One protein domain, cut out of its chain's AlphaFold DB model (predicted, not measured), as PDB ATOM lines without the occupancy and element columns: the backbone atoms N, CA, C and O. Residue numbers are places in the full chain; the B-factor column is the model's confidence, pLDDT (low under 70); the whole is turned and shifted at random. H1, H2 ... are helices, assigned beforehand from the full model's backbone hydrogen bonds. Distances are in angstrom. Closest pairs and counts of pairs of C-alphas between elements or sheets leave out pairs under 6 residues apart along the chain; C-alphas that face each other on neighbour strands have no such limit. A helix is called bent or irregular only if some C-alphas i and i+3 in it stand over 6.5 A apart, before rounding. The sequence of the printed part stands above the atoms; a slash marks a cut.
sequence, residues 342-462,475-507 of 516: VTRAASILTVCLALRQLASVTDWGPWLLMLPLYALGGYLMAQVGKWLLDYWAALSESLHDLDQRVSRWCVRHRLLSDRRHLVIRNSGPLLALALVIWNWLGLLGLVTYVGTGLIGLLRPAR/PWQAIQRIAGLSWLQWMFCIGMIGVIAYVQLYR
ATOM      1  N   VAL A 342     -10.672 -18.917  35.181       76.81
ATOM      2  CA  VAL A 342     -12.004 -19.528  34.992       76.81
ATOM      3  C   VAL A 342     -12.380 -19.640  33.515       76.81
ATOM      4  O   VAL A 342     -12.887 -20.669  33.085       76.81
ATOM      5  N   THR A 343     -12.101 -18.610  32.712       78.81
ATOM      6  CA  THR A 343     -12.449 -18.627  31.284       78.81
ATOM      7  C   THR A 343     -11.602 -19.632  30.508       78.81
ATOM      8  O   THR A 343     -12.119 -20.297  29.611       78.81
ATOM      9  N   ARG A 344     -10.327 -19.816  30.884       78.06
ATOM     10  CA  ARG A 344      -9.469 -20.869  30.319       78.06
ATOM     11  C   ARG A 344      -9.958 -22.257  30.704       78.06
ATOM     12  O   ARG A 344     -10.120 -23.094  29.820       78.06
ATOM     13  N   ALA A 345     -10.236 -22.482  31.988       82.44
ATOM     14  CA  ALA A 345     -10.770 -23.755  32.461       82.44
ATOM     15  C   ALA A 345     -12.084 -24.103  31.746       82.44
ATOM     16  O   ALA A 345     -12.209 -25.209  31.231       82.44
ATOM     17  N   ALA A 346     -12.999 -23.136  31.604       85.94
ATOM     18  CA  ALA A 346     -14.230 -23.313  30.839       85.94
ATOM     19  C   ALA A 346     -13.929 -23.731  29.393       85.94
ATOM     20  O   ALA A 346     -14.409 -24.769  28.966       85.94
ATOM     21  N   SER A 347     -13.073 -23.002  28.667       84.75
ATOM     22  CA  SER A 347     -12.743 -23.340  27.271       84.75
ATOM     23  C   SER A 347     -12.117 -24.729  27.092       84.75
ATOM     24  O   SER A 347     -12.373 -25.397  26.096       84.75
ATOM     25  N   ILE A 348     -11.313 -25.184  28.055       86.12
ATOM     26  CA  ILE A 348     -10.716 -26.521  28.011       86.12
ATOM     27  C   ILE A 348     -11.805 -27.566  28.259       86.12
ATOM     28  O   ILE A 348     -11.946 -28.500  27.477       86.12
ATOM     29  N   LEU A 349     -12.620 -27.385  29.300       87.56
ATOM     30  CA  LEU A 349     -13.686 -28.322  29.651       87.56
ATOM     31  C   LEU A 349     -14.744 -28.439  28.546       87.56
ATOM     32  O   LEU A 349     -15.218 -29.541  28.289       87.56
ATOM     33  N   THR A 350     -15.083 -27.350  27.852       88.62
ATOM     34  CA  THR A 350     -16.031 -27.392  26.727       88.62
ATOM     35  C   THR A 350     -15.484 -28.194  25.549       88.62
ATOM     36  O   THR A 350     -16.199 -29.038  25.011       88.62
ATOM     37  N   VAL A 351     -14.213 -27.990  25.180       88.38
ATOM     38  CA  VAL A 351     -13.548 -28.770  24.124       88.38
ATOM     39  C   VAL A 351     -13.462 -30.242  24.519       88.38
ATOM     40  O   VAL A 351     -13.771 -31.109  23.704       88.38
ATOM     41  N   CYS A 352     -13.118 -30.543  25.774       87.25
ATOM     42  CA  CYS A 352     -13.050 -31.919  26.256       87.25
ATOM     43  C   CYS A 352     -14.423 -32.614  26.255       87.25
ATOM     44  O   CYS A 352     -14.501 -33.772  25.849       87.25
ATOM     45  N   LEU A 353     -15.501 -31.925  26.657       87.69
ATOM     46  CA  LEU A 353     -16.872 -32.457  26.594       87.69
ATOM     47  C   LEU A 353     -17.308 -32.732  25.155       87.69
ATOM     48  O   LEU A 353     -17.830 -33.808  24.871       87.69
ATOM     49  N   ALA A 354     -17.073 -31.779  24.250       87.56
ATOM     50  CA  ALA A 354     -17.434 -31.925  22.844       87.56
ATOM     51  C   ALA A 354     -16.681 -33.093  22.191       87.56
ATOM     52  O   ALA A 354     -17.290 -33.899  21.489       87.56
ATOM     53  N   LEU A 355     -15.377 -33.215  22.474       85.94
ATOM     54  CA  LEU A 355     -14.561 -34.328  22.000       85.94
ATOM     55  C   LEU A 355     -15.036 -35.654  22.575       85.94
ATOM     56  O   LEU A 355     -15.209 -36.576  21.805       85.94
ATOM     57  N   ARG A 356     -15.308 -35.755  23.880       85.88
ATOM     58  CA  ARG A 356     -15.804 -36.993  24.507       85.88
ATOM     59  C   ARG A 356     -17.091 -37.512  23.865       85.88
ATOM     60  O   ARG A 356     -17.237 -38.715  23.677       85.88
ATOM     61  N   GLN A 357     -18.022 -36.617  23.543       85.44
ATOM     62  CA  GLN A 357     -19.293 -37.010  22.931       85.44
ATOM     63  C   GLN A 357     -19.152 -37.358  21.448       85.44
ATOM     64  O   GLN A 357     -20.048 -37.997  20.900       85.44
ATOM     65  N   LEU A 358     -18.027 -37.009  20.813       82.75
ATOM     66  CA  LEU A 358     -17.752 -37.329  19.414       82.75
ATOM     67  C   LEU A 358     -17.742 -38.844  19.159       82.75
ATOM     68  O   LEU A 358     -18.233 -39.280  18.124       82.75
ATOM     69  N   ALA A 359     -17.275 -39.652  20.119       74.31
ATOM     70  CA  ALA A 359     -17.314 -41.116  20.027       74.31
ATOM     71  C   ALA A 359     -18.738 -41.700  19.906       74.31
ATOM     72  O   ALA A 359     -18.899 -42.826  19.447       74.31
ATOM     73  N   SER A 360     -19.765 -40.956  20.329       76.94
ATOM     74  CA  SER A 360     -21.175 -41.380  20.282       76.94
ATOM     75  C   SER A 360     -21.970 -40.793  19.111       76.94
ATOM     76  O   SER A 360     -23.184 -40.970  19.043       76.94
ATOM     77  N   VAL A 361     -21.315 -40.068  18.199       79.44
ATOM     78  CA  VAL A 361     -21.992 -39.385  17.091       79.44
ATOM     79  C   VAL A 361     -22.334 -40.370  15.981       79.44
ATOM     80  O   VAL A 361     -21.454 -40.878  15.294       79.44
ATOM     81  N   THR A 362     -23.630 -40.582  15.770       73.75
ATOM     82  CA  THR A 362     -24.177 -41.229  14.569       73.75
ATOM     83  C   THR A 362     -24.465 -40.217  13.457       73.75
ATOM     84  O   THR A 362     -24.144 -40.493  12.308       73.75
ATOM     85  N   ASP A 363     -24.972 -39.024  13.803       80.88
ATOM     86  CA  ASP A 363     -25.262 -37.926  12.871       80.88
ATOM     87  C   ASP A 363     -24.639 -36.598  13.326       80.88
ATOM     88  O   ASP A 363     -24.793 -36.165  14.472       80.88
ATOM     89  N   TRP A 364     -23.992 -35.888  12.400       80.31
ATOM     90  CA  TRP A 364     -23.298 -34.626  12.690       80.31
ATOM     91  C   TRP A 364     -24.242 -33.457  13.022       80.31
ATOM     92  O   TRP A 364     -23.862 -32.551  13.763       80.31
ATOM     93  N   GLY A 365     -25.477 -33.468  12.505       84.31
ATOM     94  CA  GLY A 365     -26.459 -32.391  12.704       84.31
ATOM     95  C   GLY A 365     -26.848 -32.179  14.176       84.31
ATOM     96  O   GLY A 365     -26.644 -31.081  14.701       84.31
ATOM     97  N   PRO A 366     -27.350 -33.214  14.876       82.56
ATOM     98  CA  PRO A 366     -27.654 -33.140  16.305       82.56
ATOM     99  C   PRO A 366     -26.445 -32.761  17.168       82.56
ATOM    100  O   PRO A 366     -26.587 -31.995  18.118       82.56
ATOM    101  N   TRP A 367     -25.245 -33.237  16.821       85.75
ATOM    102  CA  TRP A 367     -24.024 -32.899  17.559       85.75
ATOM    103  C   TRP A 367     -23.673 -31.405  17.459       85.75
ATOM    104  O   TRP A 367     -23.372 -30.776  18.474       85.75
ATOM    105  N   LEU A 368     -23.792 -30.802  16.268       85.19
ATOM    106  CA  LEU A 368     -23.574 -29.362  16.071       85.19
ATOM    107  C   LEU A 368     -24.595 -28.504  16.835       85.19
ATOM    108  O   LEU A 368     -24.228 -27.477  17.407       85.19
ATOM    109  N   LEU A 369     -25.858 -28.942  16.902       87.25
ATOM    110  CA  LEU A 369     -26.907 -28.263  17.675       87.25
ATOM    111  C   LEU A 369     -26.662 -28.313  19.194       87.25
ATOM    112  O   LEU A 369     -27.126 -27.429  19.910       87.25
ATOM    113  N   MET A 370     -25.908 -29.301  19.688       85.88
ATOM    114  CA  MET A 370     -25.587 -29.470  21.113       85.88
ATOM    115  C   MET A 370     -24.358 -28.671  21.580       85.88
ATOM    116  O   MET A 370     -24.118 -28.570  22.784       85.88
ATOM    117  N   LEU A 371     -23.605 -28.035  20.674       87.00
ATOM    118  CA  LEU A 371     -22.434 -27.216  21.028       87.00
ATOM    119  C   LEU A 371     -22.713 -26.123  22.084       87.00
ATOM    120  O   LEU A 371     -21.896 -25.984  23.001       87.00
ATOM    121  N   PRO A 372     -23.839 -25.376  22.048       90.88
ATOM    122  CA  PRO A 372     -24.167 -24.404  23.095       90.88
ATOM    123  C   PRO A 372     -24.394 -25.060  24.463       90.88
ATOM    124  O   PRO A 372     -24.032 -24.489  25.491       90.88
ATOM    125  N   LEU A 373     -24.948 -26.278  24.487       89.81
ATOM    126  CA  LEU A 373     -25.170 -27.032  25.718       89.81
ATOM    127  C   LEU A 373     -23.843 -27.523  26.312       89.81
ATOM    128  O   LEU A 373     -23.633 -27.410  27.519       89.81
ATOM    129  N   TYR A 374     -22.907 -27.988  25.478       89.31
ATOM    130  CA  TYR A 374     -21.551 -28.320  25.927       89.31
ATOM    131  C   TYR A 374     -20.799 -27.085  26.429       89.31
ATOM    132  O   TYR A 374     -20.091 -27.172  27.435       89.31
ATOM    133  N   ALA A 375     -20.994 -25.928  25.785       88.38
ATOM    134  CA  ALA A 375     -20.445 -24.654  26.238       88.38
ATOM    135  C   ALA A 375     -20.952 -24.276  27.641       88.38
ATOM    136  O   ALA A 375     -20.160 -23.938  28.526       88.38
ATOM    137  N   LEU A 376     -22.265 -24.401  27.860       91.31
ATOM    138  CA  LEU A 376     -22.901 -24.183  29.159       91.31
ATOM    139  C   LEU A 376     -22.387 -25.173  30.215       91.31
ATOM    140  O   LEU A 376     -22.031 -24.759  31.316       91.31
ATOM    141  N   GLY A 377     -22.286 -26.462  29.876       89.56
ATOM    142  CA  GLY A 377     -21.775 -27.502  30.773       89.56
ATOM    143  C   GLY A 377     -20.330 -27.254  31.212       89.56
ATOM    144  O   GLY A 377     -20.026 -27.307  32.405       89.56
ATOM    145  N   GLY A 378     -19.442 -26.904  30.276       88.44
ATOM    146  CA  GLY A 378     -18.057 -26.559  30.603       88.44
ATOM    147  C   GLY A 378     -17.939 -25.285  31.447       88.44
ATOM    148  O   GLY A 378     -17.101 -25.225  32.346       88.44
ATOM    149  N   TYR A 379     -18.810 -24.293  31.234       89.62
ATOM    150  CA  TYR A 379     -18.876 -23.097  32.080       89.62
ATOM    151  C   TYR A 379     -19.354 -23.411  33.506       89.62
ATOM    152  O   TYR A 379     -18.718 -22.977  34.466       89.62
ATOM    153  N   LEU A 380     -20.428 -24.193  33.662       89.69
ATOM    154  CA  LEU A 380     -20.930 -24.611  34.976       89.69
ATOM    155  C   LEU A 380     -19.866 -25.397  35.753       89.69
ATOM    156  O   LEU A 380     -19.618 -25.102  36.920       89.69
ATOM    157  N   MET A 381     -19.166 -26.327  35.097       86.94
ATOM    158  CA  MET A 381     -18.059 -27.064  35.715       86.94
ATOM    159  C   MET A 381     -16.885 -26.161  36.098       86.94
ATOM    160  O   MET A 381     -16.294 -26.348  37.158       86.94
ATOM    161  N   ALA A 382     -16.568 -25.142  35.296       87.56
ATOM    162  CA  ALA A 382     -15.550 -24.163  35.666       87.56
ATOM    163  C   ALA A 382     -15.956 -23.325  36.894       87.56
ATOM    164  O   ALA A 382     -15.089 -22.965  37.689       87.56
ATOM    165  N   GLN A 383     -17.251 -23.045  37.087       87.25
ATOM    166  CA  GLN A 383     -17.754 -22.369  38.290       87.25
ATOM    167  C   GLN A 383     -17.717 -23.275  39.526       87.25
ATOM    168  O   GLN A 383     -17.293 -22.825  40.588       87.25
ATOM    169  N   VAL A 384     -18.078 -24.555  39.388       87.12
ATOM    170  CA  VAL A 384     -17.900 -25.552  40.461       87.12
ATOM    171  C   VAL A 384     -16.421 -25.683  40.823       87.12
ATOM    172  O   VAL A 384     -16.067 -25.654  41.997       87.12
ATOM    173  N   GLY A 385     -15.542 -25.746  39.820       84.31
ATOM    174  CA  GLY A 385     -14.096 -25.746  40.017       84.31
ATOM    175  C   GLY A 385     -13.616 -24.499  40.754       84.31
ATOM    176  O   GLY A 385     -12.865 -24.621  41.712       84.31
ATOM    177  N   LYS A 386     -14.091 -23.305  40.375       85.00
ATOM    178  CA  LYS A 386     -13.785 -22.055  41.089       85.00
ATOM    179  C   LYS A 386     -14.177 -22.141  42.567       85.00
ATOM    180  O   LYS A 386     -13.351 -21.838  43.417       85.00
ATOM    181  N   TRP A 387     -15.392 -22.595  42.860       86.44
ATOM    182  CA  TRP A 387     -15.868 -22.769  44.232       86.44
ATOM    183  C   TRP A 387     -14.985 -23.740  45.031       86.44
ATOM    184  O   TRP A 387     -14.570 -23.435  46.142       86.44
ATOM    185  N   LEU A 388     -14.612 -24.877  44.440       83.81
ATOM    186  CA  LEU A 388     -13.724 -25.867  45.065       83.81
ATOM    187  C   LEU A 388     -12.306 -25.308  45.286       83.81
ATOM    188  O   LEU A 388     -11.644 -25.630  46.272       83.81
ATOM    189  N   LEU A 389     -11.853 -24.421  44.398       80.81
ATOM    190  CA  LEU A 389     -10.584 -23.715  44.534       80.81
ATOM    191  C   LEU A 389     -10.593 -22.647  45.626       80.81
ATOM    192  O   LEU A 389      -9.534 -22.398  46.197       80.81
ATOM    193  N   ASP A 390     -11.742 -22.057  45.956       81.56
ATOM    194  CA  ASP A 390     -11.856 -21.153  47.105       81.56
ATOM    195  C   ASP A 390     -11.625 -21.928  48.422       81.56
ATOM    196  O   ASP A 390     -10.910 -21.456  49.305       81.56
ATOM    197  N   TYR A 391     -12.101 -23.178  48.510       83.81
ATOM    198  CA  TYR A 391     -11.767 -24.087  49.620       83.81
ATOM    199  C   TYR A 391     -10.302 -24.528  49.603       83.81
ATOM    200  O   TYR A 391      -9.648 -24.536  50.645       83.81
ATOM    201  N   TRP A 392      -9.756 -24.865  48.428       83.06
ATOM    202  CA  TRP A 392      -8.329 -25.177  48.300       83.06
ATOM    203  C   TRP A 392      -7.451 -23.994  48.710       83.06
ATOM    204  O   TRP A 392      -6.416 -24.194  49.333       83.06
ATOM    205  N   ALA A 393      -7.859 -22.761  48.401       78.88
ATOM    206  CA  ALA A 393      -7.145 -21.561  48.807       78.88
ATOM    207  C   ALA A 393      -7.070 -21.454  50.335       78.88
ATOM    208  O   ALA A 393      -5.971 -21.263  50.852       78.88
ATOM    209  N   ALA A 394      -8.190 -21.668  51.034       81.81
ATOM    210  CA  ALA A 394      -8.231 -21.705  52.496       81.81
ATOM    211  C   ALA A 394      -7.365 -22.840  53.076       81.81
ATOM    212  O   ALA A 394      -6.604 -22.630  54.016       81.81
ATOM    213  N   LEU A 395      -7.401 -24.036  52.478       82.31
ATOM    214  CA  LEU A 395      -6.553 -25.152  52.910       82.31
ATOM    215  C   LEU A 395      -5.061 -24.861  52.675       82.31
ATOM    216  O   LEU A 395      -4.231 -25.108  53.547       82.31
ATOM    217  N   SER A 396      -4.714 -24.302  51.515       81.69
ATOM    218  CA  SER A 396      -3.335 -23.974  51.136       81.69
ATOM    219  C   SER A 396      -2.713 -22.884  52.010       81.69
ATOM    220  O   SER A 396      -1.491 -22.820  52.119       81.69
ATOM    221  N   GLU A 397      -3.534 -22.057  52.659       80.06
ATOM    222  CA  GLU A 397      -3.077 -21.036  53.603       80.06
ATOM    223  C   GLU A 397      -2.403 -21.667  54.828       80.06
ATOM    224  O   GLU A 397      -1.347 -21.205  55.251       80.06
ATOM    225  N   SER A 398      -2.906 -22.811  55.308       81.50
ATOM    226  CA  SER A 398      -2.252 -23.577  56.384       81.50
ATOM    227  C   SER A 398      -0.880 -24.148  55.990       81.50
ATOM    228  O   SER A 398      -0.044 -24.423  56.847       81.50
ATOM    229  N   LEU A 399      -0.626 -24.303  54.687       80.56
ATOM    230  CA  LEU A 399       0.621 -24.831  54.132       80.56
ATOM    231  C   LEU A 399       1.535 -23.721  53.596       80.56
ATOM    232  O   LEU A 399       2.530 -24.024  52.934       80.56
ATOM    233  N   HIS A 400       1.229 -22.450  53.871       78.44
ATOM    234  CA  HIS A 400       1.920 -21.311  53.269       78.44
ATOM    235  C   HIS A 400       3.436 -21.328  53.517       78.44
ATOM    236  O   HIS A 400       4.216 -21.148  52.582       78.44
ATOM    237  N   ASP A 401       3.868 -21.645  54.740       78.50
ATOM    238  CA  ASP A 401       5.292 -21.699  55.101       78.50
ATOM    239  C   ASP A 401       6.053 -22.820  54.386       78.50
ATOM    240  O   ASP A 401       7.245 -22.696  54.079       78.50
ATOM    241  N   LEU A 402       5.386 -23.951  54.144       80.81
ATOM    242  CA  LEU A 402       5.950 -25.057  53.372       80.81
ATOM    243  C   LEU A 402       5.993 -24.694  51.890       80.81
ATOM    244  O   LEU A 402       7.013 -24.908  51.235       80.81
ATOM    245  N   ASP A 403       4.932 -24.075  51.378       80.94
ATOM    246  CA  ASP A 403       4.837 -23.647  49.988       80.94
ATOM    247  C   ASP A 403       5.907 -22.604  49.643       80.94
ATOM    248  O   ASP A 403       6.597 -22.723  48.631       80.94
ATOM    249  N   GLN A 404       6.149 -21.631  50.525       76.75
ATOM    250  CA  GLN A 404       7.232 -20.666  50.353       76.75
ATOM    251  C   GLN A 404       8.617 -21.325  50.340       76.75
ATOM    252  O   GLN A 404       9.483 -20.905  49.571       76.75
ATOM    253  N   ARG A 405       8.855 -22.333  51.189       80.75
ATOM    254  CA  ARG A 405      10.131 -23.069  51.224       80.75
ATOM    255  C   ARG A 405      10.360 -23.841  49.930       80.75
ATOM    256  O   ARG A 405      11.431 -23.729  49.334       80.75
ATOM    257  N   VAL A 406       9.342 -24.561  49.463       81.00
ATOM    258  CA  VAL A 406       9.385 -25.308  48.198       81.00
ATOM    259  C   VAL A 406       9.552 -24.357  47.013       81.00
ATOM    260  O   VAL A 406      10.394 -24.587  46.150       81.00
ATOM    261  N   SER A 407       8.822 -23.242  46.996       81.81
ATOM    262  CA  SER A 407       8.901 -22.241  45.927       81.81
ATOM    263  C   SER A 407      10.289 -21.593  45.862       81.81
ATOM    264  O   SER A 407      10.866 -21.488  44.780       81.81
ATOM    265  N   ARG A 408      10.881 -21.240  47.014       76.69
ATOM    266  CA  ARG A 408      12.268 -20.745  47.106       76.69
ATOM    267  C   ARG A 408      13.279 -21.772  46.603       76.69
ATOM    268  O   ARG A 408      14.174 -21.424  45.833       76.69
ATOM    269  N   TRP A 409      13.122 -23.034  46.998       83.62
ATOM    270  CA  TRP A 409      13.964 -24.130  46.522       83.62
ATOM    271  C   TRP A 409      13.883 -24.273  44.993       83.62
ATOM    272  O   TRP A 409      14.912 -24.295  44.317       83.62
ATOM    273  N   CYS A 410      12.676 -24.247  44.425       79.88
ATOM    274  CA  CYS A 410      12.464 -24.314  42.979       79.88
ATOM    275  C   CYS A 410      13.110 -23.140  42.226       79.88
ATOM    276  O   CYS A 410      13.724 -23.352  41.179       79.88
ATOM    277  N   VAL A 411      13.020 -21.912  42.747       77.88
ATOM    278  CA  VAL A 411      13.687 -20.745  42.142       77.88
ATOM    279  C   VAL A 411      15.209 -20.884  42.208       77.88
ATOM    280  O   VAL A 411      15.893 -20.655  41.210       77.88
ATOM    281  N   ARG A 412      15.756 -21.339  43.344       79.56
ATOM    282  CA  ARG A 412      17.199 -21.584  43.507       79.56
ATOM    283  C   ARG A 412      17.730 -22.600  42.492       79.56
ATOM    284  O   ARG A 412      18.821 -22.417  41.959       79.56
ATOM    285  N   HIS A 413      16.943 -23.627  42.180       79.69
ATOM    286  CA  HIS A 413      17.265 -24.633  41.164       79.69
ATOM    287  C   HIS A 413      16.837 -24.244  39.736       79.69
ATOM    288  O   HIS A 413      16.891 -25.080  38.836       79.69
ATOM    289  N   ARG A 414      16.452 -22.978  39.501       73.00
ATOM    290  CA  ARG A 414      16.016 -22.431  38.198       73.00
ATOM    291  C   ARG A 414      14.815 -23.158  37.571       73.00
ATOM    292  O   ARG A 414      14.602 -23.063  36.366       73.00
ATOM    293  N   LEU A 415      14.012 -23.851  38.379       70.25
ATOM    294  CA  LEU A 415      12.777 -24.515  37.946       70.25
ATOM    295  C   LEU A 415      11.620 -23.517  37.779       70.25
ATOM    296  O   LEU A 415      10.692 -23.764  37.014       70.25
ATOM    297  N   LEU A 416      11.675 -22.386  38.488       67.81
ATOM    298  CA  LEU A 416      10.688 -21.307  38.436       67.81
ATOM    299  C   LEU A 416      11.387 -19.954  38.306       67.81
ATOM    300  O   LEU A 416      12.463 -19.747  38.861       67.81
ATOM    301  N   SER A 417      10.756 -19.024  37.588       65.00
ATOM    302  CA  SER A 417      11.294 -17.678  37.356       65.00
ATOM    303  C   SER A 417      10.921 -16.653  38.434       65.00
ATOM    304  O   SER A 417      11.508 -15.578  38.458       65.00
ATOM    305  N   ASP A 418       9.914 -16.928  39.270       69.94
ATOM    306  CA  ASP A 418       9.372 -15.967  40.243       69.94
ATOM    307  C   ASP A 418       8.865 -16.696  41.498       69.94
ATOM    308  O   ASP A 418       8.008 -17.582  41.393       69.94
ATOM    309  N   ARG A 419       9.364 -16.310  42.686       69.31
ATOM    310  CA  ARG A 419       8.962 -16.893  43.981       69.31
ATOM    311  C   ARG A 419       7.501 -16.630  44.358       69.31
ATOM    312  O   ARG A 419       6.976 -17.298  45.242       69.31
ATOM    313  N   ARG A 420       6.820 -15.692  43.684       69.12
ATOM    314  CA  ARG A 420       5.376 -15.432  43.867       69.12
ATOM    315  C   ARG A 420       4.487 -16.543  43.305       69.12
ATOM    316  O   ARG A 420       3.286 -16.569  43.590       69.12
ATOM    317  N   HIS A 421       5.042 -17.442  42.492       69.38
ATOM    318  CA  HIS A 421       4.356 -18.656  42.067       69.38
ATOM    319  C   HIS A 421       4.466 -19.724  43.153       69.38
ATOM    320  O   HIS A 421       5.306 -20.612  43.082       69.38
ATOM    321  N   LEU A 422       3.569 -19.630  44.134       73.00
ATOM    322  CA  LEU A 422       3.372 -20.649  45.159       73.00
ATOM    323  C   LEU A 422       3.071 -22.014  44.514       73.00
ATOM    324  O   LEU A 422       2.044 -22.179  43.847       73.00
ATOM    325  N   VAL A 423       4.002 -22.957  44.631       77.12
ATOM    326  CA  VAL A 423       3.984 -24.258  43.949       77.12
ATOM    327  C   VAL A 423       2.816 -25.114  44.411       77.12
ATOM    328  O   VAL A 423       2.079 -25.631  43.573       77.12
ATOM    329  N   ILE A 424       2.611 -25.260  45.718       79.25
ATOM    330  CA  ILE A 424       1.558 -26.118  46.278       79.25
ATOM    331  C   ILE A 424       0.194 -25.521  45.934       79.25
ATOM    332  O   ILE A 424      -0.669 -26.198  45.372       79.25
ATOM    333  N   ARG A 425       0.023 -24.216  46.159       76.19
ATOM    334  CA  ARG A 425      -1.233 -23.523  45.868       76.19
ATOM    335  C   ARG A 425      -1.608 -23.556  44.383       76.19
ATOM    336  O   ARG A 425      -2.780 -23.756  44.076       76.19
ATOM    337  N   ASN A 426      -0.649 -23.394  43.466       76.31
ATOM    338  CA  ASN A 426      -0.925 -23.382  42.023       76.31
ATOM    339  C   ASN A 426      -0.965 -24.783  41.384       76.31
ATOM    340  O   ASN A 426      -1.641 -24.958  40.371       76.31
ATOM    341  N   SER A 427      -0.277 -25.780  41.951       78.25
ATOM    342  CA  SER A 427      -0.262 -27.152  41.412       78.25
ATOM    343  C   SER A 427      -1.579 -27.894  41.636       78.25
ATOM    344  O   SER A 427      -2.023 -28.587  40.724       78.25
ATOM    345  N   GLY A 428      -2.249 -27.697  42.777       82.06
ATOM    346  CA  GLY A 428      -3.555 -28.307  43.079       82.06
ATOM    347  C   GLY A 428      -4.600 -28.140  41.959       82.06
ATOM    348  O   GLY A 428      -5.051 -29.146  41.408       82.06
ATOM    349  N   PRO A 429      -4.946 -26.902  41.545       78.62
ATOM    350  CA  PRO A 429      -5.861 -26.657  40.425       78.62
ATOM    351  C   PRO A 429      -5.449 -27.335  39.113       78.62
ATOM    352  O   PRO A 429      -6.301 -27.832  38.377       78.62
ATOM    353  N   LEU A 430      -4.149 -27.337  38.803       81.38
ATOM    354  CA  LEU A 430      -3.621 -27.914  37.564       81.38
ATOM    355  C   LEU A 430      -3.737 -29.444  37.571       81.38
ATOM    356  O   LEU A 430      -4.137 -30.034  36.569       81.38
ATOM    357  N   LEU A 431      -3.451 -30.082  38.708       85.25
ATOM    358  CA  LEU A 431      -3.594 -31.528  38.891       85.25
ATOM    359  C   LEU A 431      -5.063 -31.962  38.872       85.25
ATOM    360  O   LEU A 431      -5.394 -32.957  38.230       85.25
ATOM    361  N   ALA A 432      -5.956 -31.193  39.502       85.62
ATOM    362  CA  ALA A 432      -7.391 -31.462  39.463       85.62
ATOM    363  C   ALA A 432      -7.938 -31.394  38.027       85.62
ATOM    364  O   ALA A 432      -8.664 -32.289  37.595       85.62
ATOM    365  N   LEU A 433      -7.541 -30.374  37.255       85.31
ATOM    366  CA  LEU A 433      -7.928 -30.265  35.848       85.31
ATOM    367  C   LEU A 433      -7.338 -31.413  35.008       85.31
ATOM    368  O   LEU A 433      -8.051 -31.987  34.188       85.31
ATOM    369  N   ALA A 434      -6.072 -31.783  35.232       87.12
ATOM    370  CA  ALA A 434      -5.442 -32.923  34.566       87.12
ATOM    371  C   ALA A 434      -6.199 -34.236  34.820       87.12
ATOM    372  O   ALA A 434      -6.384 -35.014  33.887       87.12
ATOM    373  N   LEU A 435      -6.678 -34.457  36.049       88.06
ATOM    374  CA  LEU A 435      -7.455 -35.643  36.415       88.06
ATOM    375  C   LEU A 435      -8.804 -35.675  35.685       88.06
ATOM    376  O   LEU A 435      -9.183 -36.709  35.138       88.06
ATOM    377  N   VAL A 436      -9.501 -34.537  35.594       87.06
ATOM    378  CA  VAL A 436     -10.751 -34.432  34.818       87.06
ATOM    379  C   VAL A 436     -10.505 -34.710  33.331       87.06
ATOM    380  O   VAL A 436     -11.257 -35.462  32.713       87.06
ATOM    381  N   ILE A 437      -9.435 -34.147  32.760       87.12
ATOM    382  CA  ILE A 437      -9.058 -34.362  31.356       87.12
ATOM    383  C   ILE A 437      -8.727 -35.834  31.102       87.12
ATOM    384  O   ILE A 437      -9.228 -36.403  30.135       87.12
ATOM    385  N   TRP A 438      -7.932 -36.458  31.974       87.56
ATOM    386  CA  TRP A 438      -7.628 -37.887  31.907       87.56
ATOM    387  C   TRP A 438      -8.909 -38.719  31.925       87.56
ATOM    388  O   TRP A 438      -9.107 -39.567  31.060       87.56
ATOM    389  N   ASN A 439      -9.817 -38.434  32.861       87.25
ATOM    390  CA  ASN A 439     -11.076 -39.160  32.992       87.25
ATOM    391  C   ASN A 439     -11.962 -39.064  31.735       87.25
ATOM    392  O   ASN A 439     -12.741 -39.966  31.446       87.25
ATOM    393  N   TRP A 440     -11.887 -37.963  30.984       86.56
ATOM    394  CA  TRP A 440     -12.753 -37.736  29.821       86.56
ATOM    395  C   TRP A 440     -12.137 -38.140  28.484       86.56
ATOM    396  O   TRP A 440     -12.880 -38.486  27.569       86.56
ATOM    397  N   LEU A 441     -10.814 -38.041  28.353       85.06
ATOM    398  CA  LEU A 441     -10.094 -38.167  27.081       85.06
ATOM    399  C   LEU A 441      -8.951 -39.192  27.135       85.06
ATOM    400  O   LEU A 441      -8.213 -39.325  26.158       85.06
ATOM    401  N   GLY A 442      -8.769 -39.886  28.261       85.81
ATOM    402  CA  GLY A 442      -7.712 -40.873  28.467       85.81
ATOM    403  C   GLY A 442      -6.299 -40.283  28.418       85.81
ATOM    404  O   GLY A 442      -6.074 -39.084  28.634       85.81
ATOM    405  N   LEU A 443      -5.325 -41.145  28.106       87.50
ATOM    406  CA  LEU A 443      -3.907 -40.779  28.048       87.50
ATOM    407  C   LEU A 443      -3.636 -39.643  27.048       87.50
ATOM    408  O   LEU A 443      -2.840 -38.750  27.334       87.50
ATOM    409  N   LEU A 444      -4.305 -39.642  25.888       86.62
ATOM    410  CA  LEU A 444      -4.078 -38.631  24.849       86.62
ATOM    411  C   LEU A 444      -4.475 -37.225  25.322       86.62
ATOM    412  O   LEU A 444      -3.776 -36.251  25.023       86.62
ATOM    413  N   GLY A 445      -5.547 -37.115  26.111       85.50
ATOM    414  CA  GLY A 445      -5.932 -35.861  26.758       85.50
ATOM    415  C   GLY A 445      -4.866 -35.359  27.730       85.50
ATOM    416  O   GLY A 445      -4.477 -34.189  27.668       85.50
ATOM    417  N   LEU A 446      -4.336 -36.240  28.587       87.94
ATOM    418  CA  LEU A 446      -3.296 -35.865  29.548       87.94
ATOM    419  C   LEU A 446      -1.977 -35.488  28.860       87.94
ATOM    420  O   LEU A 446      -1.372 -34.485  29.232       87.94
ATOM    421  N   VAL A 447      -1.556 -36.216  27.822       89.00
ATOM    422  CA  VAL A 447      -0.362 -35.869  27.030       89.00
ATOM    423  C   VAL A 447      -0.525 -34.499  26.372       89.00
ATOM    424  O   VAL A 447       0.407 -33.697  26.383       89.00
ATOM    425  N   THR A 448      -1.720 -34.187  25.864       87.88
ATOM    426  CA  THR A 448      -2.023 -32.860  25.308       87.88
ATOM    427  C   THR A 448      -1.904 -31.775  26.379       87.88
ATOM    428  O   THR A 448      -1.259 -30.745  26.171       87.88
ATOM    429  N   TYR A 449      -2.471 -32.011  27.561       87.06
ATOM    430  CA  TYR A 449      -2.430 -31.063  28.670       87.06
ATOM    431  C   TYR A 449      -1.007 -30.826  29.212       87.06
ATOM    432  O   TYR A 449      -0.569 -29.685  29.343       87.06
ATOM    433  N   VAL A 450      -0.237 -31.889  29.455       86.69
ATOM    434  CA  VAL A 450       1.147 -31.791  29.947       86.69
ATOM    435  C   VAL A 450       2.073 -31.211  28.874       86.69
ATOM    436  O   VAL A 450       2.877 -30.324  29.164       86.69
ATOM    437  N   GLY A 451       1.930 -31.649  27.621       85.38
ATOM    438  CA  GLY A 451       2.727 -31.166  26.492       85.38
ATOM    439  C   GLY A 451       2.542 -29.670  26.242       85.38
ATOM    440  O   GLY A 451       3.520 -28.939  26.089       85.38
ATOM    441  N   THR A 452       1.302 -29.172  26.291       83.75
ATOM    442  CA  THR A 452       1.028 -27.727  26.175       83.75
ATOM    443  C   THR A 452       1.641 -26.923  27.323       83.75
ATOM    444  O   THR A 452       2.177 -25.838  27.076       83.75
ATOM    445  N   GLY A 453       1.629 -27.452  28.551       79.50
ATOM    446  CA  GLY A 453       2.311 -26.859  29.704       79.50
ATOM    447  C   GLY A 453       3.833 -26.785  29.528       79.50
ATOM    448  O   GLY A 453       4.418 -25.712  29.682       79.50
ATOM    449  N   LEU A 454       4.469 -27.889  29.118       81.44
ATOM    450  CA  LEU A 454       5.919 -27.978  28.889       81.44
ATOM    451  C   LEU A 454       6.402 -27.026  27.786       81.44
ATOM    452  O   LEU A 454       7.394 -26.324  27.972       81.44
ATOM    453  N   ILE A 455       5.670 -26.921  26.671       81.12
ATOM    454  CA  ILE A 455       5.986 -25.964  25.592       81.12
ATOM    455  C   ILE A 455       5.941 -24.513  26.109       81.12
ATOM    456  O   ILE A 455       6.686 -23.656  25.629       81.12
ATOM    457  N   GLY A 456       5.085 -24.229  27.095       70.56
ATOM    458  CA  GLY A 456       5.015 -22.927  27.757       70.56
ATOM    459  C   GLY A 456       6.223 -22.632  28.649       70.56
ATOM    460  O   GLY A 456       6.715 -21.505  28.639       70.56
ATOM    461  N   LEU A 457       6.717 -23.639  29.376       68.31
ATOM    462  CA  LEU A 457       7.866 -23.533  30.287       68.31
ATOM    463  C   LEU A 457       9.206 -23.371  29.553       68.31
ATOM    464  O   LEU A 457      10.101 -22.696  30.048       68.31
ATOM    465  N   LEU A 458       9.341 -23.953  28.359       65.81
ATOM    466  CA  LEU A 458      10.584 -23.929  27.574       65.81
ATOM    467  C   LEU A 458      10.884 -22.574  26.906       65.81
ATOM    468  O   LEU A 458      11.931 -22.420  26.276       65.81
ATOM    469  N   ARG A 459       9.991 -21.578  27.002       60.97
ATOM    470  CA  ARG A 459      10.239 -20.252  26.420       60.97
ATOM    471  C   ARG A 459      10.911 -19.308  27.420       60.97
ATOM    472  O   ARG A 459      10.410 -19.151  28.529       60.97
ATOM    473  N   PRO A 460      11.968 -18.578  27.006       51.44
ATOM    474  CA  PRO A 460      12.524 -17.513  27.826       51.44
ATOM    475  C   PRO A 460      11.460 -16.438  28.050       51.44
ATOM    476  O   PRO A 460      10.731 -16.072  27.119       51.44
ATOM    477  N   ALA A 461      11.388 -15.931  29.280       47.59
ATOM    478  CA  ALA A 461      10.513 -14.840  29.688       47.59
ATOM    479  C   ALA A 461      10.839 -13.571  28.882       47.59
ATOM    480  O   ALA A 461      11.616 -12.719  29.303       47.59
ATOM    481  N   ARG A 462      10.288 -13.443  27.671       42.12
ATOM    482  CA  ARG A 462      10.381 -12.196  26.912       42.12
ATOM    483  C   ARG A 462       9.502 -11.159  27.590       42.12
ATOM    484  O   ARG A 462       8.351 -11.445  27.916       42.12
ATOM    485  N   PRO A 475      -6.098  -8.604  15.810       59.84
ATOM    486  CA  PRO A 475      -7.013  -9.510  16.514       59.84
ATOM    487  C   PRO A 475      -6.337 -10.827  16.914       59.84
ATOM    488  O   PRO A 475      -6.562 -11.334  18.009       59.84
ATOM    489  N   TRP A 476      -5.405 -11.327  16.097       57.97
ATOM    490  CA  TRP A 476      -4.633 -12.530  16.413       57.97
ATOM    491  C   TRP A 476      -3.739 -12.371  17.653       57.97
ATOM    492  O   TRP A 476      -3.653 -13.267  18.490       57.97
ATOM    493  N   GLN A 477      -3.122 -11.197  17.836       62.97
ATOM    494  CA  GLN A 477      -2.318 -10.904  19.027       62.97
ATOM    495  C   GLN A 477      -3.196 -10.689  20.267       62.97
ATOM    496  O   GLN A 477      -2.782 -11.020  21.378       62.97
ATOM    497  N   ALA A 478      -4.417 -10.178  20.089       58.03
ATOM    498  CA  ALA A 478      -5.399 -10.074  21.162       58.03
ATOM    499  C   ALA A 478      -5.873 -11.463  21.629       58.03
ATOM    500  O   ALA A 478      -5.852 -11.729  22.829       58.03
ATOM    501  N   ILE A 479      -6.188 -12.381  20.705       61.12
ATOM    502  CA  ILE A 479      -6.578 -13.769  21.014       61.12
ATOM    503  C   ILE A 479      -5.443 -14.509  21.738       61.12
ATOM    504  O   ILE A 479      -5.676 -15.127  22.777       61.12
ATOM    505  N   GLN A 480      -4.198 -14.377  21.267       62.00
ATOM    506  CA  GLN A 480      -3.027 -14.957  21.938       62.00
ATOM    507  C   GLN A 480      -2.819 -14.409  23.356       62.00
ATOM    508  O   GLN A 480      -2.420 -15.154  24.247       62.00
ATOM    509  N   ARG A 481      -3.122 -13.128  23.605       61.44
ATOM    510  CA  ARG A 481      -3.021 -12.512  24.941       61.44
ATOM    511  C   ARG A 481      -4.173 -12.902  25.871       61.44
ATOM    512  O   ARG A 481      -3.936 -13.090  27.062       61.44
ATOM    513  N   ILE A 482      -5.394 -13.044  25.347       58.19
ATOM    514  CA  ILE A 482      -6.580 -13.470  26.112       58.19
ATOM    515  C   ILE A 482      -6.436 -14.942  26.518       58.19
ATOM    516  O   ILE A 482      -6.569 -15.284  27.695       58.19
ATOM    517  N   ALA A 483      -6.071 -15.802  25.565       61.69
ATOM    518  CA  ALA A 483      -5.802 -17.210  25.823       61.69
ATOM    519  C   ALA A 483      -4.508 -17.400  26.637       61.69
ATOM    520  O   ALA A 483      -4.425 -18.295  27.468       61.69
ATOM    521  N   GLY A 484      -3.505 -16.536  26.449       63.66
ATOM    522  CA  GLY A 484      -2.172 -16.664  27.050       63.66
ATOM    523  C   GLY A 484      -1.371 -17.863  26.547       63.66
ATOM    524  O   GLY A 484      -0.349 -18.186  27.146       63.66
ATOM    525  N   LEU A 485      -1.829 -18.515  25.472       70.38
ATOM    526  CA  LEU A 485      -1.103 -19.571  24.777       70.38
ATOM    527  C   LEU A 485      -0.300 -18.969  23.620       70.38
ATOM    528  O   LEU A 485      -0.786 -18.144  22.841       70.38
ATOM    529  N   SER A 486       0.943 -19.413  23.497       76.00
ATOM    530  CA  SER A 486       1.819 -19.115  22.371       76.00
ATOM    531  C   SER A 486       1.327 -19.765  21.075       76.00
ATOM    532  O   SER A 486       0.581 -20.742  21.090       76.00
ATOM    533  N   TRP A 487       1.807 -19.265  19.933       78.06
ATOM    534  CA  TRP A 487       1.531 -19.863  18.620       78.06
ATOM    535  C   TRP A 487       1.860 -21.365  18.556       78.06
ATOM    536  O   TRP A 487       1.081 -22.139  18.013       78.06
ATOM    537  N   LEU A 488       2.979 -21.790  19.154       81.75
ATOM    538  CA  LEU A 488       3.370 -23.205  19.179       81.75
ATOM    539  C   LEU A 488       2.401 -24.048  20.008       81.75
ATOM    540  O   LEU A 488       2.036 -25.140  19.589       81.75
ATOM    541  N   GLN A 489       1.950 -23.526  21.151       82.31
ATOM    542  CA  GLN A 489       0.940 -24.200  21.963       82.31
ATOM    543  C   GLN A 489      -0.389 -24.316  21.208       82.31
ATOM    544  O   GLN A 489      -0.999 -25.374  21.245       82.31
ATOM    545  N   TRP A 490      -0.807 -23.280  20.473       81.62
ATOM    546  CA  TRP A 490      -2.006 -23.337  19.630       81.62
ATOM    547  C   TRP A 490      -1.907 -24.392  18.525       81.62
ATOM    548  O   TRP A 490      -2.824 -25.193  18.374       81.62
ATOM    549  N   MET A 491      -0.790 -24.426  17.792       85.00
ATOM    550  CA  MET A 491      -0.558 -25.429  16.746       85.00
ATOM    551  C   MET A 491      -0.575 -26.851  17.311       85.00
ATOM    552  O   MET A 491      -1.214 -27.734  16.743       85.00
ATOM    553  N   PHE A 492       0.079 -27.058  18.456       86.88
ATOM    554  CA  PHE A 492       0.094 -28.349  19.134       86.88
ATOM    555  C   PHE A 492      -1.302 -28.751  19.632       86.88
ATOM    556  O   PHE A 492      -1.728 -29.874  19.374       86.88
ATOM    557  N   CYS A 493      -2.055 -27.837  20.260       85.94
ATOM    558  CA  CYS A 493      -3.439 -28.083  20.679       85.94
ATOM    559  C   CYS A 493      -4.326 -28.497  19.502       85.94
ATOM    560  O   CYS A 493      -5.016 -29.504  19.593       85.94
ATOM    561  N   ILE A 494      -4.316 -27.736  18.402       87.69
ATOM    562  CA  ILE A 494      -5.166 -28.010  17.233       87.69
ATOM    563  C   ILE A 494      -4.809 -29.365  16.615       87.69
ATOM    564  O   ILE A 494      -5.704 -30.154  16.314       87.69
ATOM    565  N   GLY A 495      -3.513 -29.667  16.486       90.44
ATOM    566  CA  GLY A 495      -3.051 -30.970  16.010       90.44
ATOM    567  C   GLY A 495      -3.530 -32.116  16.904       90.44
ATOM    568  O   GLY A 495      -4.103 -33.085  16.410       90.44
ATOM    569  N   MET A 496      -3.376 -31.979  18.223       89.81
ATOM    570  CA  MET A 496      -3.810 -33.001  19.179       89.81
ATOM    571  C   MET A 496      -5.330 -33.167  19.233       89.81
ATOM    572  O   MET A 496      -5.803 -34.293  19.339       89.81
ATOM    573  N   ILE A 497      -6.108 -32.088  19.098       88.62
ATOM    574  CA  ILE A 497      -7.572 -32.154  18.978       88.62
ATOM    575  C   ILE A 497      -7.963 -33.004  17.760       88.62
ATOM    576  O   ILE A 497      -8.828 -33.868  17.882       88.62
ATOM    577  N   GLY A 498      -7.295 -32.819  16.615       87.81
ATOM    578  CA  GLY A 498      -7.515 -33.635  15.418       87.81
ATOM    579  C   GLY A 498      -7.162 -35.112  15.622       87.81
ATOM    580  O   GLY A 498      -7.935 -35.985  15.235       87.81
ATOM    581  N   VAL A 499      -6.036 -35.399  16.287       87.44
ATOM    582  CA  VAL A 499      -5.628 -36.774  16.629       87.44
ATOM    583  C   VAL A 499      -6.642 -37.432  17.563       87.44
ATOM    584  O   VAL A 499      -7.066 -38.557  17.308       87.44
ATOM    585  N   ILE A 500      -7.073 -36.737  18.617       86.44
ATOM    586  CA  ILE A 500      -8.065 -37.253  19.567       86.44
ATOM    587  C   ILE A 500      -9.402 -37.503  18.863       86.44
ATOM    588  O   ILE A 500      -9.986 -38.569  19.040       86.44
ATOM    589  N   ALA A 501      -9.859 -36.568  18.027       85.81
ATOM    590  CA  ALA A 501     -11.087 -36.721  17.255       85.81
ATOM    591  C   ALA A 501     -11.022 -37.929  16.307       85.81
ATOM    592  O   ALA A 501     -11.956 -38.726  16.254       85.81
ATOM    593  N   TYR A 502      -9.897 -38.110  15.609       87.44
ATOM    594  CA  TYR A 502      -9.670 -39.262  14.739       87.44
ATOM    595  C   TYR A 502      -9.722 -40.581  15.519       87.44
ATOM    596  O   TYR A 502     -10.438 -41.504  15.137       87.44
ATOM    597  N   VAL A 503      -9.014 -40.677  16.648       84.69
ATOM    598  CA  VAL A 503      -9.019 -41.908  17.452       84.69
ATOM    599  C   VAL A 503     -10.419 -42.201  18.001       84.69
ATOM    600  O   VAL A 503     -10.834 -43.356  17.976       84.69
ATOM    601  N   GLN A 504     -11.181 -41.186  18.418       82.38
ATOM    602  CA  GLN A 504     -12.546 -41.388  18.912       82.38
ATOM    603  C   GLN A 504     -13.543 -41.843  17.840       82.38
ATOM    604  O   GLN A 504     -14.421 -42.641  18.150       82.38
ATOM    605  N   LEU A 505     -13.400 -41.383  16.594       81.44
ATOM    606  CA  LEU A 505     -14.285 -41.773  15.491       81.44
ATOM    607  C   LEU A 505     -13.968 -43.172  14.944       81.44
ATOM    608  O   LEU A 505     -14.879 -43.925  14.616       81.44
ATOM    609  N   TYR A 506     -12.683 -43.525  14.837       80.81
ATOM    610  CA  TYR A 506     -12.257 -44.755  14.156       80.81
ATOM    611  C   TYR A 506     -11.876 -45.902  15.102       80.81
ATOM    612  O   TYR A 506     -11.862 -47.056  14.678       80.81
ATOM    613  N   ARG A 507     -11.533 -45.616  16.366       78.19
ATOM    614  CA  ARG A 507     -11.164 -46.619  17.386       78.19
ATOM    615  C   ARG A 507     -11.704 -46.258  18.783       78.19
ATOM    616  O   ARG A 507     -10.907 -46.069  19.714       78.19
TER     617      ARG A 507
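This is residues 342 to 462 and 475 to 507 of the 516 residues of a protein of Pseudomonas fluorescens (UniProt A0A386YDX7). The long helix H5 folds back on itself at residues 441 and 442, and its two arms gather with H1 and H7 near that fold, opening apart away from it. The long H3 crosses H1 and runs on past it to a corner with H4, which makes one end of the long axis; the small H2 is at the other end, and the short H6 is off to the side. The printed part has 154 residues with seven named helices, H1 to H7 in chain order, and no named strand; the class is all helix. It is only just compact, close to loose, with a radius of gyration of the C-alphas of 17.6 A, and elongated, spanning 54 by 33 by 33 A.

Begin at the hub, H5, residues 423 to 457, which by its hydrogen bonds was assigned as one helix but is bent: C-alphas 440 and 443 are 9.5 A apart. Its arms, H5a (423 to 440) and H5b (443 to 457), touch and run opposite ways at a shallow tilt of 32 degrees, only just short of steep; their closest C-alphas, Trp 438 and Leu 446, are 5.3 A apart. H7, residues 487 to 506, touches H5b, opposite ways at a shallow tilt of 4 degrees, closest at C-alphas 452 and 489, 5.5 A. H1, residues 342 to 358, touches H7 with residues 355 to 358 alone, closest at C-alphas 355 and 501, 6.3 A. H1 also touches H5a, closest at C-alphas 356 and 440, 6.2 A. H3, residues 371 to 398, touches H1 at a steep tilt of 48 degrees, closest at C-alphas 350 and 378, 4.5 A. H3 touches H5a with residues 389 to 396 alone, closest at C-alphas 396 and 425, 5.7 A. H4, residues 400 to 412, touches H5a, about perpendicular at 89 degrees, closest at C-alphas 403 and 424, 5.5 A. H2, residues 364 to 369, and H6, residues 475 to 483, are each close to H1 but not clearly touching, at 7.9 A and 6.9 A between closest C-alphas. Every O i to N i+4 pair is within hydrogen-bond range in H1, H2, H4, H5b, H6 and H7; in H3 it is 23 of 24, in H5a 12 of 14.

Find C-alpha 342 at (-12.004, -19.528, 34.992), where H1 begins, 24.3 A long. H3 spans 40.9 A, H5a 25.7 A, H5b 21.0 A and H7 28.8 A, ending at C-alpha 506, (-12.257, -44.755, 14.156).

The two C-alphas farthest apart, Asp 363 and Arg 412, are 54.9 A apart. Residues 463 to 474 are not printed, and C-alphas 462 and 475 stand 20.4 A apart across the cut. Of the links printed whole, H4 to H5 is short and the others tight. Look for pLDDT under 70 at residues 416 to 421, 457 to 462 and 475 to 484.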